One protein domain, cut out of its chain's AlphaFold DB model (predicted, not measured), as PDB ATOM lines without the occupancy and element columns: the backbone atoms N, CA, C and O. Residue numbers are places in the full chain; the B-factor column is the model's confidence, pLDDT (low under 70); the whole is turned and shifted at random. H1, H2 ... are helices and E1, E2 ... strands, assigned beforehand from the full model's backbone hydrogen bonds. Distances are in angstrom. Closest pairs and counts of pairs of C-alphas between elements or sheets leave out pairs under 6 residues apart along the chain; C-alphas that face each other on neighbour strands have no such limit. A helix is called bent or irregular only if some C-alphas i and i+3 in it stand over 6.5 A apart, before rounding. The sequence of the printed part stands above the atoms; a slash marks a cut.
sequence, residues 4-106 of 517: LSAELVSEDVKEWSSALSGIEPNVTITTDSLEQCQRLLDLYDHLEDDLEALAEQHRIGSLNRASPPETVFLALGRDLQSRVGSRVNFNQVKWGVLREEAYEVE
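What this domain is: This is residues 4 to 106 of the 517 residues of the protein "5-methylcytosine-specific restriction enzyme B" of Natronorubrum thiooxidans (UniProt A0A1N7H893). What would a structural biologist see first? A long helix, H3, bent into two arms, makes much of the longest axis; H2 and H5 cross its arm H3a and H4 crosses its arm H3b, with little H1 packed on H4. A tiny sheet of two strands, E1 and E2, sits at the end where H3a begins. What is the make-up? The printed part has 103 residues, with named elements in the order H1, H2, E1, H3, H4, H5, E2, five helices and two strands; the class is mostly helix and the sheet, in the order E1, E2, is parallel. How compact is it? It is compact, with a radius of gyration of the C-alphas of 13.1 A and spans of 41 by 27 by 23 A.

How they stand to each other: How do the strands pair? E1, residues 27 to 29, and E2, residues 103 to 105, are parallel neighbours with 36 degrees between their directions; N 29 and O 104 are within hydrogen-bond range at 2.8 A, and so are N 104 and O 27 at 2.8 A. With the helices H3, residues 31 to 58, H4, residues 68 to 83, and H5, residues 92 to 99, between them, they form a strand-helix-strand unit, two parallel neighbour strands with helices between. How does H3 run, and what touches its first arm? By its hydrogen bonds H3 was assigned as one helix, but it is bent, with C-alphas 46 and 49 at 7.8 A, into H3a, residues 31 to 46, and H3b, residues 49 to 58, at a steep tilt of 61 degrees. H2, residues 10 to 21, touches H3a with residues 15 to 20 alone, opposite ways at a steep tilt of 65 degrees, the closest C-alphas being those of Ala 19 and Ser 33 at 4.6 A. H5 and H3a only just touch, with 3 pairs of C-alphas within 8 A, the closest Cys 37 and Leu 98 at 7.1 A, and stand about perpendicular at 83 degrees. What does H4 touch? With residues 68 to 73 alone it touches H3b, about perpendicular at 89 degrees, the closest C-alphas being those of Glu 52 and Pro 69 at 4.6 A. It touches H2 with residues 80 to 81 alone, the closest C-alphas being those of Val 13 and Gln 81 at 6.6 A, and H1, residues 4 to 7, with residues 76 to 80 alone, the closest being those of Leu 4 and Leu 76 at 6.8 A. Are the helices' backbones complete? Every O i to N i+4 pair is within hydrogen-bond range in H3a, H3b, H4 and H5; in H2 it is 7 of 8, and H1 is too short for such a pair.

Where its parts are: Where do the strands lie? E1 begins at C-alpha 27, (135.755, 98.853, 136.433), and E2 ends at C-alpha 105, (135.386, 106.960, 138.453). How long are the helices? From first to last C-alpha H4 measures 23.4 A, H3a 22.1 A, H2 16.9 A, H3b 14.2 A, H5 9.9 A and H1 5.3 A. Where does the first helix begin? H1 begins at C-alpha 4, (124.655, 109.347, 114.123).

The domain as a whole: How far does it reach? The two C-alphas farthest apart, those of Gln 57 and Glu 106, are 41.2 A apart. Are there cuts or long links? The printed part has no cut and no long link; H3 to H4, with 9 residues, and H4 to H5, with 8, are short links and the others are tight. Where is confidence low? The mean pLDDT of the printed part is 83.3, and residue 106 is the one printed residue under 70.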
ATOM      1  N   LEU A   4     123.491 108.913 113.348       79.62
ATOM      2  CA  LEU A   4     124.655 109.347 114.123       79.62
ATOM      3  C   LEU A   4     125.722 110.050 113.273       79.62
ATOM      4  O   LEU A   4     126.525 110.802 113.804       79.62
ATOM      5  N   SER A   5     125.755 109.818 111.953       78.69
ATOM      6  CA  SER A   5     126.721 110.496 111.073       78.69
ATOM      7  C   SER A   5     126.398 111.968 110.801       78.69
ATOM      8  O   SER A   5     127.213 112.635 110.174       78.69
ATOM      9  N   ALA A   6     125.219 112.446 111.215       75.81
ATOM     10  CA  ALA A   6     124.886 113.869 111.196       75.81
ATOM     11  C   ALA A   6     125.422 114.607 112.434       75.81
ATOM     12  O   ALA A   6     125.733 115.786 112.329       75.81
ATOM     13  N   GLU A   7     125.577 113.890 113.552       73.19
ATOM     14  CA  GLU A   7     125.904 114.460 114.866       73.19
ATOM     15  C   GLU A   7     127.361 114.227 115.295       73.19
ATOM     16  O   GLU A   7     127.843 114.878 116.213       73.19
ATOM     17  N   LEU A   8     128.069 113.277 114.671       79.06
ATOM     18  CA  LEU A   8     129.430 112.891 115.059       79.06
ATOM     19  C   LEU A   8     130.427 113.049 113.911       79.06
ATOM     20  O   LEU A   8     130.242 112.476 112.828       79.06
ATOM     21  N   VAL A   9     131.553 113.712 114.185       81.38
ATOM     22  CA  VAL A   9     132.720 113.704 113.296       81.38
ATOM     23  C   VAL A   9     133.618 112.493 113.561       81.38
ATOM     24  O   VAL A   9     133.529 111.794 114.569       81.38
ATOM     25  N   SER A  10     134.524 112.194 112.625       80.56
ATOM     26  CA  SER A  10     135.382 111.001 112.724       80.56
ATOM     27  C   SER A  10     136.322 110.997 113.937       80.56
ATOM     28  O   SER A  10     136.784 109.926 114.338       80.56
ATOM     29  N   GLU A  11     136.628 112.178 114.478       81.31
ATOM     30  CA  GLU A  11     137.449 112.355 115.674       81.31
ATOM     31  C   GLU A  11     136.667 111.978 116.927       81.31
ATOM     32  O   GLU A  11     137.102 111.052 117.614       81.31
ATOM     33  N   ASP A  12     135.452 112.519 117.097       82.44
ATOM     34  CA  ASP A  12     134.515 112.080 118.135       82.44
ATOM     35  C   ASP A  12     134.406 110.567 118.119       82.44
ATOM     36  O   ASP A  12     134.517 109.941 119.168       82.44
ATOM     37  N   VAL A  13     134.293 109.964 116.917       84.12
ATOM     38  CA  VAL A  13     134.098 108.521 116.789       84.12
ATOM     39  C   VAL A  13     135.297 107.705 117.313       84.12
ATOM     40  O   VAL A  13     135.146 106.564 117.769       84.12
ATOM     41  N   LYS A  14     136.506 108.261 117.274       85.75
ATOM     42  CA  LYS A  14     137.703 107.624 117.838       85.75
ATOM     43  C   LYS A  14     137.781 107.815 119.348       85.75
ATOM     44  O   LYS A  14     138.155 106.861 120.031       85.75
ATOM     45  N   GLU A  15     137.400 108.984 119.855       86.06
ATOM     46  CA  GLU A  15     137.463 109.320 121.281       86.06
ATOM     47  C   GLU A  15     136.546 108.421 122.122       86.06
ATOM     48  O   GLU A  15     137.045 107.669 122.962       86.06
ATOM     49  N   TRP A  16     135.238 108.371 121.830       86.50
ATOM     50  CA  TRP A  16     134.319 107.464 122.547       86.50
ATOM     51  C   TRP A  16     134.669 105.986 122.338       86.50
ATOM     52  O   TRP A  16     134.498 105.173 123.242       86.50
ATOM     53  N   SER A  17     135.206 105.608 121.171       88.56
ATOM     54  CA  SER A  17     135.672 104.237 120.940       88.56
ATOM     55  C   SER A  17     136.838 103.883 121.855       88.56
ATOM     56  O   SER A  17     136.868 102.781 122.396       88.56
ATOM     57  N   SER A  18     137.789 104.801 122.025       87.94
ATOM     58  CA  SER A  18     138.919 104.633 122.936       87.94
ATOM     59  C   SER A  18     138.431 104.508 124.378       87.94
ATOM     60  O   SER A  18     138.787 103.540 125.054       87.94
ATOM     61  N   ALA A  19     137.537 105.406 124.807       86.50
ATOM     62  CA  ALA A  19     136.928 105.372 126.137       86.50
ATOM     63  C   ALA A  19     136.194 104.044 126.396       86.50
ATOM     64  O   ALA A  19     136.395 103.398 127.424       86.50
ATOM     65  N   LEU A  20     135.438 103.552 125.407       88.06
ATOM     66  CA  LEU A  20     134.738 102.270 125.477       88.06
ATOM     67  C   LEU A  20     135.674 101.067 125.627       88.06
ATOM     68  O   LEU A  20     135.223 100.025 126.100       88.06
ATOM     69  N   SER A  21     136.951 101.147 125.235       85.25
ATOM     70  CA  SER A  21     137.857  99.991 125.270       85.25
ATOM     71  C   SER A  21     137.995  99.408 126.679       85.25
ATOM     72  O   SER A  21     138.011  98.184 126.811       85.25
ATOM     73  N   GLY A  22     138.015 100.262 127.707       74.69
ATOM     74  CA  GLY A  22     138.180  99.878 129.113       74.69
ATOM     75  C   GLY A  22     136.886  99.577 129.873       74.69
ATOM     76  O   GLY A  22     136.953  99.097 130.995       74.69
ATOM     77  N   ILE A  23     135.711  99.828 129.284       83.56
ATOM     78  CA  ILE A  23     134.430  99.704 129.995       83.56
ATOM     79  C   ILE A  23     134.038  98.232 130.189       83.56
ATOM     80  O   ILE A  23     133.720  97.541 129.216       83.56
ATOM     81  N   GLU A  24     134.024  97.773 131.437       82.50
ATOM     82  CA  GLU A  24     133.525  96.474 131.905       82.50
ATOM     83  C   GLU A  24     132.797  96.668 133.254       82.50
ATOM     84  O   GLU A  24     133.010  97.691 133.905       82.50
ATOM     85  N   PRO A  25     131.916  95.746 133.689       75.88
ATOM     86  CA  PRO A  25     131.218  95.895 134.966       75.88
ATOM     87  C   PRO A  25     132.189  96.015 136.151       75.88
ATOM     88  O   PRO A  25     133.106  95.205 136.277       75.88
ATOM     89  N   ASN A  26     131.937  96.975 137.044       73.69
ATOM     90  CA  ASN A  26     132.736  97.284 138.237       73.69
ATOM     91  C   ASN A  26     134.193  97.684 137.937       73.69
ATOM     92  O   ASN A  26     135.088  97.419 138.739       73.69
ATOM     93  N   VAL A  27     134.444  98.290 136.775       82.56
ATOM     94  CA  VAL A  27     135.755  98.853 136.433       82.56
ATOM     95  C   VAL A  27     135.876 100.289 136.942       82.56
ATOM     96  O   VAL A  27     134.881 101.011 136.996       82.56
ATOM     97  N   THR A  28     137.091 100.727 137.258       79.94
ATOM     98  CA  THR A  28     137.394 102.142 137.490       79.94
ATOM     99  C   THR A  28     137.761 102.815 136.161       79.94
ATOM    100  O   THR A  28     138.604 102.300 135.426       79.94
ATOM    101  N   ILE A  29     137.123 103.940 135.828       82.75
ATOM    102  CA  ILE A  29     137.332 104.688 134.578       82.75
ATOM    103  C   ILE A  29     137.905 106.076 134.857       82.75
ATOM    104  O   ILE A  29     137.577 106.698 135.862       82.75
ATOM    105  N   THR A  30     138.732 106.593 133.951       82.00
ATOM    106  CA  THR A  30     139.278 107.955 134.067       82.00
ATOM    107  C   THR A  30     138.187 109.013 133.865       82.00
ATOM    108  O   THR A  30     137.203 108.760 133.164       82.00
ATOM    109  N   THR A  31     138.381 110.222 134.402       74.19
ATOM    110  CA  THR A  31     137.482 111.369 134.167       74.19
ATOM    111  C   THR A  31     137.314 111.672 132.676       74.19
ATOM    112  O   THR A  31     136.196 111.873 132.215       74.19
ATOM    113  N   ASP A  32     138.396 111.601 131.895       77.31
ATOM    114  CA  ASP A  32     138.345 111.792 130.438       77.31
ATOM    115  C   ASP A  32     137.485 110.717 129.752       77.31
ATOM    116  O   ASP A  32     136.693 111.007 128.856       77.31
ATOM    117  N   SER A  33     137.606 109.455 130.183       82.75
ATOM    118  CA  SER A  33     136.786 108.363 129.641       82.75
ATOM    119  C   SER A  33     135.318 108.537 130.012       82.75
ATOM    120  O   SER A  33     134.448 108.259 129.186       82.75
ATOM    121  N   LEU A  34     135.044 109.013 131.232       80.56
ATOM    122  CA  LEU A  34     133.701 109.364 131.678       80.56
ATOM    123  C   LEU A  34     133.110 110.470 130.805       80.56
ATOM    124  O   LEU A  34     131.991 110.302 130.337       80.56
ATOM    125  N   GLU A  35     133.844 111.553 130.545       76.31
ATOM    126  CA  GLU A  35     133.356 112.662 129.718       76.31
ATOM    127  C   GLU A  35     132.944 112.168 128.325       76.31
ATOM    128  O   GLU A  35     131.840 112.444 127.857       76.31
ATOM    129  N   GLN A  36     133.786 111.350 127.693       84.12
ATOM    130  CA  GLN A  36     133.508 110.796 126.365       84.12
ATOM    131  C   GLN A  36     132.334 109.808 126.367       84.12
ATOM    132  O   GLN A  36     131.506 109.808 125.455       84.12
ATOM    133  N   CYS A  37     132.223 108.974 127.401       84.62
ATOM    134  CA  CYS A  37     131.078 108.081 127.557       84.62
ATOM    135  C   CYS A  37     129.787 108.848 127.873       84.62
ATOM    136  O   CYS A  37     128.716 108.438 127.433       84.62
ATOM    137  N   GLN A  38     129.875 109.966 128.593       77.31
ATOM    138  CA  GLN A  38     128.734 110.816 128.901       77.31
ATOM    139  C   GLN A  38     128.248 111.553 127.653       77.31
ATOM    140  O   GLN A  38     127.052 111.517 127.394       77.31
ATOM    141  N   ARG A  39     129.150 112.069 126.805       79.31
ATOM    142  CA  ARG A  39     128.794 112.601 125.474       79.31
ATOM    143  C   ARG A  39     128.044 111.575 124.627       79.31
ATOM    144  O   ARG A  39     127.058 111.907 123.979       79.31
ATOM    145  N   LEU A  40     128.484 110.315 124.652       85.50
ATOM    146  CA  LEU A  40     127.789 109.238 123.951       85.50
ATOM    147  C   LEU A  40     126.375 108.996 124.496       85.50
ATOM    148  O   LEU A  40     125.451 108.750 123.721       85.50
ATOM    149  N   LEU A  41     126.217 109.015 125.820       83.31
ATOM    150  CA  LEU A  41     124.914 108.850 126.459       83.31
ATOM    151  C   LEU A  41     124.005 110.045 126.156       83.31
ATOM    152  O   LEU A  41     122.856 109.842 125.796       83.31
ATOM    153  N   ASP A  42     124.536 111.266 126.210       76.62
ATOM    154  CA  ASP A  42     123.806 112.483 125.858       76.62
ATOM    155  C   ASP A  42     123.346 112.471 124.397       76.62
ATOM    156  O   ASP A  42     122.222 112.875 124.110       76.62
ATOM    157  N   LEU A  43     124.179 111.958 123.487       83.75
ATOM    158  CA  LEU A  43     123.812 111.755 122.091       83.75
ATOM    159  C   LEU A  43     122.684 110.731 121.935       83.75
ATOM    160  O   LEU A  43     121.788 110.925 121.117       83.75
ATOM    161  N   TYR A  44     122.730 109.631 122.689       87.44
ATOM    162  CA  TYR A  44     121.636 108.665 122.694       87.44
ATOM    163  C   TYR A  44     120.341 109.304 123.196       87.44
ATOM    164  O   TYR A  44     119.332 109.187 122.511       87.44
ATOM    165  N   ASP A  45     120.388 110.009 124.329       79.88
ATOM    166  CA  ASP A  45     119.221 110.673 124.916       79.88
ATOM    167  C   ASP A  45     118.630 111.707 123.939       79.88
ATOM    168  O   ASP A  45     117.418 111.783 123.766       79.88
ATOM    169  N   HIS A  46     119.484 112.462 123.239       79.44
ATOM    170  CA  HIS A  46     119.058 113.427 122.223       79.44
ATOM    171  C   HIS A  46     118.328 112.772 121.043       79.44
ATOM    172  O   HIS A  46     117.397 113.352 120.487       79.44
ATOM    173  N   LEU A  47     118.755 111.569 120.655       85.19
ATOM    174  CA  LEU A  47     118.240 110.850 119.494       85.19
ATOM    175  C   LEU A  47     117.206 109.779 119.855       85.19
ATOM    176  O   LEU A  47     116.759 109.072 118.956       85.19
ATOM    177  N   GLU A  48     116.845 109.608 121.127       85.06
ATOM    178  CA  GLU A  48     116.052 108.466 121.598       85.06
ATOM    179  C   GLU A  48     114.721 108.344 120.842       85.06
ATOM    180  O   GLU A  48     114.438 107.281 120.286       85.06
ATOM    181  N   ASP A  49     113.977 109.448 120.712       81.75
ATOM    182  CA  ASP A  49     112.700 109.505 119.986       81.75
ATOM    183  C   ASP A  49     112.865 109.157 118.491       81.75
ATOM    184  O   ASP A  49     112.069 108.408 117.914       81.75
ATOM    185  N   ASP A  50     113.922 109.665 117.849       86.56
ATOM    186  CA  ASP A  50     114.213 109.390 116.437       86.56
ATOM    187  C   ASP A  50     114.636 107.930 116.225       86.56
ATOM    188  O   ASP A  50     114.262 107.290 115.235       86.56
ATOM    189  N   LEU A  51     115.411 107.381 117.162       90.75
ATOM    190  CA  LEU A  51     115.827 105.982 117.179       90.75
ATOM    191  C   LEU A  51     114.633 105.059 117.411       90.75
ATOM    192  O   LEU A  51     114.575 103.993 116.796       90.75
ATOM    193  N   GLU A  52     113.683 105.462 118.251       87.81
ATOM    194  CA  GLU A  52     112.450 104.725 118.506       87.81
ATOM    195  C   GLU A  52     111.553 104.723 117.264       87.81
ATOM    196  O   GLU A  52     111.172 103.651 116.787       87.81
ATOM    197  N   ALA A  53     111.336 105.882 116.636       87.25
ATOM    198  CA  ALA A  53     110.616 105.975 115.366       87.25
ATOM    199  C   ALA A  53     111.276 105.128 114.261       87.25
ATOM    200  O   ALA A  53     110.595 104.451 113.482       87.25
ATOM    201  N   LEU A  54     112.614 105.113 114.203       90.94
ATOM    202  CA  LEU A  54     113.358 104.285 113.256       90.94
ATOM    203  C   LEU A  54     113.217 102.789 113.579       90.94
ATOM    204  O   LEU A  54     113.056 101.969 112.666       90.94
ATOM    205  N   ALA A  55     113.244 102.421 114.860       90.50
ATOM    206  CA  ALA A  55     113.026 101.052 115.304       90.50
ATOM    207  C   ALA A  55     111.624 100.564 114.911       90.50
ATOM    208  O   ALA A  55     111.498  99.486 114.326       90.50
ATOM    209  N   GLU A  56     110.588 101.374 115.130       90.19
ATOM    210  CA  GLU A  56     109.214 101.076 114.718       90.19
ATOM    211  C   GLU A  56     109.084 100.942 113.197       90.19
ATOM    212  O   GLU A  56     108.564  99.936 112.694       90.19
ATOM    213  N   GLN A  57     109.611 101.916 112.447       92.94
ATOM    214  CA  GLN A  57     109.572 101.938 110.983       92.94
ATOM    215  C   GLN A  57     110.179 100.664 110.381       92.94
ATOM    216  O   GLN A  57     109.652 100.107 109.411       92.94
ATOM    217  N   HIS A  58     111.284 100.194 110.957       91.38
ATOM    218  CA  HIS A  58     112.011  99.019 110.485       91.38
ATOM    219  C   HIS A  58     111.645  97.726 111.224       91.38
ATOM    220  O   HIS A  58     112.202  96.674 110.902       91.38
ATOM    221  N   ARG A  59     110.675  97.774 112.149       90.62
ATOM    222  CA  ARG A  59     110.222  96.642 112.978       90.62
ATOM    223  C   ARG A  59     111.374  95.958 113.719       90.62
ATOM    224  O   ARG A  59     111.457  94.729 113.766       90.62
ATOM    225  N   ILE A  60     112.284  96.762 114.252       88.94
ATOM    226  CA  ILE A  60     113.423  96.310 115.046       88.94
ATOM    227  C   ILE A  60     112.914  96.034 116.460       88.94
ATOM    228  O   ILE A  60     112.285  96.885 117.077       88.94
ATOM    229  N   GLY A  61     113.133  94.813 116.944       83.00
ATOM    230  CA  GLY A  61     112.795  94.418 118.311       83.00
ATOM    231  C   GLY A  61     113.955  94.630 119.280       83.00
ATOM    232  O   GLY A  61     115.057  95.003 118.881       83.00
ATOM    233  N   SER A  62     113.715  94.325 120.552       82.94
ATOM    234  CA  SER A  62     114.745  94.309 121.592       82.94
ATOM    235  C   SER A  62     115.829  93.258 121.324       82.94
ATOM    236  O   SER A  62     115.530  92.140 120.887       82.94
ATOM    237  N   LEU A  63     117.075  93.573 121.673       75.69
ATOM    238  CA  LEU A  63     118.208  92.650 121.635       75.69
ATOM    239  C   LEU A  63     118.720  92.385 123.059       75.69
ATOM    240  O   LEU A  63     119.428  93.200 123.646       75.69
ATOM    241  N   ASN A  64     118.418  91.204 123.605       80.06
ATOM    242  CA  ASN A  64     118.674  90.871 125.014       80.06
ATOM    243  C   ASN A  64     117.967  91.860 125.960       80.06
ATOM    244  O   ASN A  64     116.742  91.902 125.952       80.06
ATOM    245  N   ARG A  65     118.722  92.630 126.759       73.69
ATOM    246  CA  ARG A  65     118.204  93.696 127.637       73.69
ATOM    247  C   ARG A  65     118.094  95.061 126.948       73.69
ATOM    248  O   ARG A  65     117.527  95.967 127.537       73.69
ATOM    249  N   ALA A  66     118.625  95.213 125.733       80.38
ATOM    250  CA  ALA A  66     118.546  96.473 125.008       80.38
ATOM    251  C   ALA A  66     117.151  96.645 124.394       80.38
ATOM    252  O   ALA A  66     116.669  95.770 123.666       80.38
ATOM    253  N   SER A  67     116.531  97.787 124.658       84.12
ATOM    254  CA  SER A  67     115.292  98.241 124.035       84.12
ATOM    255  C   SER A  67     115.437  98.379 122.505       84.12
ATOM    256  O   SER A  67     116.554  98.358 121.962       84.12
ATOM    257  N   PRO A  68     114.322  98.486 121.758       87.94
ATOM    258  CA  PRO A  68     114.360  98.761 120.323       87.94
ATOM    259  C   PRO A  68     115.237  99.967 119.915       87.94
ATOM    260  O   PRO A  68     116.120  99.758 119.074       87.94
ATOM    261  N   PRO A  69     115.107 101.178 120.506       90.00
ATOM    262  CA  PRO A  69     115.973 102.312 120.159       90.00
ATOM    263  C   PRO A  69     117.451 102.057 120.491       90.00
ATOM    264  O   PRO A  69     118.326 102.381 119.689       90.00
ATOM    265  N   GLU A  70     117.765 101.393 121.608       89.44
ATOM    266  CA  GLU A  70     119.153 101.027 121.946       89.44
ATOM    267  C   GLU A  70     119.745 100.033 120.946       89.44
ATOM    268  O   GLU A  70     120.919 100.114 120.580       89.44
ATOM    269  N   THR A  71     118.933  99.093 120.464       89.31
ATOM    270  CA  THR A  71     119.351  98.117 119.452       89.31
ATOM    271  C   THR A  71     119.727  98.822 118.149       89.31
ATOM    272  O   THR A  71     120.746  98.486 117.535       89.31
ATOM    273  N   VAL A  72     118.947  99.833 117.751       91.38
ATOM    274  CA  VAL A  72     119.266 100.704 116.613       91.38
ATOM    275  C   VAL A  72     120.555 101.478 116.872       91.38
ATOM    276  O   VAL A  72     121.461 101.442 116.037       91.38
ATOM    277  N   PHE A  73     120.677 102.121 118.032       92.69
ATOM    278  CA  PHE A  73     121.845 102.918 118.400       92.69
ATOM    279  C   PHE A  73     123.143 102.108 118.363       92.69
ATOM    280  O   PHE A  73     124.116 102.502 117.719       92.69
ATOM    281  N   LEU A  74     123.139 100.917 118.966       90.81
ATOM    282  CA  LEU A  74     124.267  99.985 118.952       90.81
ATOM    283  C   LEU A  74     124.661  99.584 117.525       90.81
ATOM    284  O   LEU A  74     125.850  99.481 117.210       90.81
ATOM    285  N   ALA A  75     123.681  99.348 116.648       89.62
ATOM    286  CA  ALA A  75     123.937  98.992 115.256       89.62
ATOM    287  C   ALA A  75     124.549 100.161 114.466       89.62
ATOM    288  O   ALA A  75     125.550  99.973 113.767       89.62
ATOM    289  N   LEU A  76     123.988 101.365 114.606       90.75
ATOM    290  CA  LEU A  76     124.489 102.576 113.956       90.75
ATOM    291  C   LEU A  76     125.887 102.961 114.463       90.75
ATOM    292  O   LEU A  76     126.751 103.331 113.666       90.75
ATOM    293  N   GLY A  77     126.130 102.817 115.764       89.56
ATOM    294  CA  GLY A  77     127.423 103.073 116.388       89.56
ATOM    295  C   GLY A  77     128.512 102.131 115.876       89.56
ATOM    296  O   GLY A  77     129.598 102.574 115.505       89.56
ATOM    297  N   ARG A  78     128.207 100.831 115.755       89.31
ATOM    298  CA  ARG A  78     129.124  99.842 115.156       89.31
ATOM    299  C   ARG A  78     129.453 100.146 113.699       89.31
ATOM    300  O   ARG A  78     130.601  99.977 113.285       89.31
ATOM    301  N   ASP A  79     128.468 100.597 112.922       89.50
ATOM    302  CA  ASP A  79     128.701 101.044 111.547       89.50
ATOM    303  C   ASP A  79     129.692 102.221 111.517       89.50
ATOM    304  O   ASP A  79     130.674 102.160 110.776       89.50
ATOM    305  N   LEU A  80     129.538 103.228 112.385       88.44
ATOM    306  CA  LEU A  80     130.501 104.334 112.499       88.44
ATOM    307  C   LEU A  80     131.900 103.872 112.926       88.44
ATOM    308  O   LEU A  80     132.886 104.250 112.290       88.44
ATOM    309  N   GLN A  81     132.000 103.009 113.940       89.69
ATOM    310  CA  GLN A  81     133.279 102.447 114.386       89.69
ATOM    311  C   GLN A  81     134.019 101.728 113.252       89.69
ATOM    312  O   GLN A  81     135.235 101.881 113.108       89.69
ATOM    313  N   SER A  82     133.287 100.995 112.405       88.00
ATOM    314  CA  SER A  82     133.870 100.297 111.257       88.00
ATOM    315  C   SER A  82     134.476 101.258 110.225       88.00
ATOM    316  O   SER A  82     135.530 100.965 109.659       88.00
ATOM    317  N   ARG A  83     133.868 102.437 110.029       88.00
ATOM    318  CA  ARG A  83     134.329 103.456 109.070       88.00
ATOM    319  C   ARG A  83     135.625 104.135 109.506       88.00
ATOM    320  O   ARG A  83     136.432 104.484 108.651       88.00
ATOM    321  N   VAL A  84     135.846 104.287 110.814       87.62
ATOM    322  CA  VAL A  84     137.096 104.843 111.370       87.62
ATOM    323  C   VAL A  84     138.144 103.775 111.706       87.62
ATOM    324  O   VAL A  84     139.219 104.103 112.205       87.62
ATOM    325  N   GLY A  85     137.856 102.498 111.431       86.06
ATOM    326  CA  GLY A  85     138.774 101.384 111.680       86.06
ATOM    327  C   GLY A  85     138.958 101.029 113.159       86.06
ATOM    328  O   GLY A  85     139.965 100.411 113.514       86.06
ATOM    329  N   SER A  86     138.009 101.406 114.022       86.25
ATOM    330  CA  SER A  86     138.039 101.037 115.438       86.25
ATOM    331  C   SER A  86     137.846  99.528 115.600       86.25
ATOM    332  O   SER A  86     137.001  98.912 114.951       86.25
ATOM    333  N   ARG A  87     138.650  98.922 116.478       82.75
ATOM    334  CA  ARG A  87     138.545  97.497 116.846       82.75
ATOM    335  C   ARG A  87     137.772  97.275 118.144       82.75
ATOM    336  O   ARG A  87     137.572  96.128 118.538       82.75
ATOM    337  N   VAL A  88     137.376  98.354 118.816       83.69
ATOM    338  CA  VAL A  88     136.633  98.285 120.073       83.69
ATOM    339  C   VAL A  88     135.205  97.868 119.765       83.69
ATOM    340  O   VAL A  88     134.547  98.457 118.918       83.69
ATOM    341  N   ASN A  89     134.726  96.829 120.443       82.19
ATOM    342  CA  ASN A  89     133.380  96.320 120.223       82.19
ATOM    343  C   ASN A  89     132.372  97.124 121.049       82.19
ATOM    344  O   ASN A  89     132.194  96.836 122.234       82.19
ATOM    345  N   PHE A  90     131.686  98.089 120.434       88.19
ATOM    346  CA  PHE A  90     130.522  98.708 121.058       88.19
ATOM    347  C   PHE A  90     129.374  97.693 121.122       88.19
ATOM    348  O   PHE A  90     128.878  97.226 120.097       88.19
ATOM    349  N   ASN A  91     129.000  97.247 122.320       86.75
ATOM    350  CA  ASN A  91     128.025  96.175 122.505       86.75
ATOM    351  C   ASN A  91     127.105  96.435 123.700       86.75
ATOM    352  O   ASN A  91     127.370  97.302 124.522       86.75
ATOM    353  N   GLN A  92     126.051  95.627 123.801       82.81
ATOM    354  CA  GLN A  92     125.046  95.693 124.864       82.81
ATOM    355  C   GLN A  92     125.612  95.592 126.291       82.81
ATOM    356  O   GLN A  92     124.999  96.111 127.209       82.81
ATOM    357  N   VAL A  93     126.764  94.935 126.494       83.25
ATOM    358  CA  VAL A  93     127.385  94.815 127.824       83.25
ATOM    359  C   VAL A  93     128.032  96.140 128.201       83.25
ATOM    360  O   VAL A  93     127.719  96.684 129.250       83.25
ATOM    361  N   LYS A  94     128.874  96.698 127.322       87.62
ATOM    362  CA  LYS A  94     129.479  98.021 127.542       87.62
ATOM    363  C   LYS A  94     128.412  99.105 127.658       87.62
ATOM    364  O   LYS A  94     128.505  99.959 128.525       87.62
ATOM    365  N   TRP A  95     127.380  99.029 126.823       88.12
ATOM    366  CA  TRP A  95     126.243  99.938 126.884       88.12
ATOM    367  C   TRP A  95     125.476  99.827 128.200       88.12
ATOM    368  O   TRP A  95     125.227 100.848 128.827       88.12
ATOM    369  N   GLY A  96     125.189  98.607 128.664       80.50
ATOM    370  CA  GLY A  96     124.575  98.370 129.971       80.50
ATOM    371  C   GLY A  96     125.414  98.940 131.115       80.50
ATOM    372  O   GLY A  96     124.880  99.650 131.953       80.50
ATOM    373  N   VAL A  97     126.738  98.739 131.101       81.12
ATOM    374  CA  VAL A  97     127.647  99.324 132.105       81.12
ATOM    375  C   VAL A  97     127.566 100.851 132.124       81.12
ATOM    376  O   VAL A  97     127.515 101.439 133.199       81.12
ATOM    377  N   LEU A  98     127.524 101.492 130.951       83.19
ATOM    378  CA  LEU A  98     127.394 102.946 130.850       83.19
ATOM    379  C   LEU A  98     126.028 103.453 131.337       83.19
ATOM    380  O   LEU A  98     125.971 104.395 132.121       83.19
ATOM    381  N   ARG A  99     124.948 102.803 130.897       79.06
ATOM    382  CA  ARG A  99     123.545 103.102 131.234       79.06
ATOM    383  C   ARG A  99     123.241 102.942 132.719       79.06
ATOM    384  O   ARG A  99     122.568 103.780 133.306       79.06
ATOM    385  N   GLU A 100     123.682 101.827 133.288       71.56
ATOM    386  CA  GLU A 100     123.455 101.451 134.683       71.56
ATOM    387  C   GLU A 100     124.505 102.066 135.612       71.56
ATOM    388  O   GLU A 100     124.466 101.812 136.812       71.56
ATOM    389  N   GLU A 101     125.459 102.831 135.069       70.56
ATOM    390  CA  GLU A 101     126.591 103.414 135.793       70.56
ATOM    391  C   GLU A 101     127.336 102.380 136.648       70.56
ATOM    392  O   GLU A 101     127.727 102.639 137.786       70.56
ATOM    393  N   ALA A 102     127.486 101.163 136.118       72.81
ATOM    394  CA  ALA A 102     128.120 100.036 136.797       72.81
ATOM    395  C   ALA A 102     129.656 100.127 136.715       72.81
ATOM    396  O   ALA A 102     130.325  99.160 136.344       72.81
ATOM    397  N   TYR A 103     130.203 101.304 137.014       74.88
ATOM    398  CA  TYR A 103     131.627 101.632 137.008       74.88
ATOM    399  C   TYR A 103     131.945 102.612 138.146       74.88
ATOM    400  O   TYR A 103     131.082 103.356 138.608       74.88
ATOM    401  N   GLU A 104     133.196 102.622 138.592       71.62
ATOM    402  CA  GLU A 104     133.742 103.647 139.483       71.62
ATOM    403  C   GLU A 104     134.495 104.686 138.652       71.62
ATOM    404  O   GLU A 104     135.008 104.374 137.580       71.62
ATOM    405  N   VAL A 105     134.586 105.925 139.124       70.56
ATOM    406  CA  VAL A 105     135.386 106.960 138.453       70.56
ATOM    407  C   VAL A 105     136.665 107.143 139.257       70.56
ATOM    408  O   VAL A 105     136.619 107.232 140.484       70.56
ATOM    409  N   GLU A 106     137.815 107.168 138.590       67.12
ATOM    410  CA  GLU A 106     139.107 107.376 139.239       67.12
ATOM    411  C   GLU A 106     139.073 108.664 140.068       67.12
ATOM    412  O   GLU A 106     138.732 109.738 139.579       67.12
TER     413      GLU A 106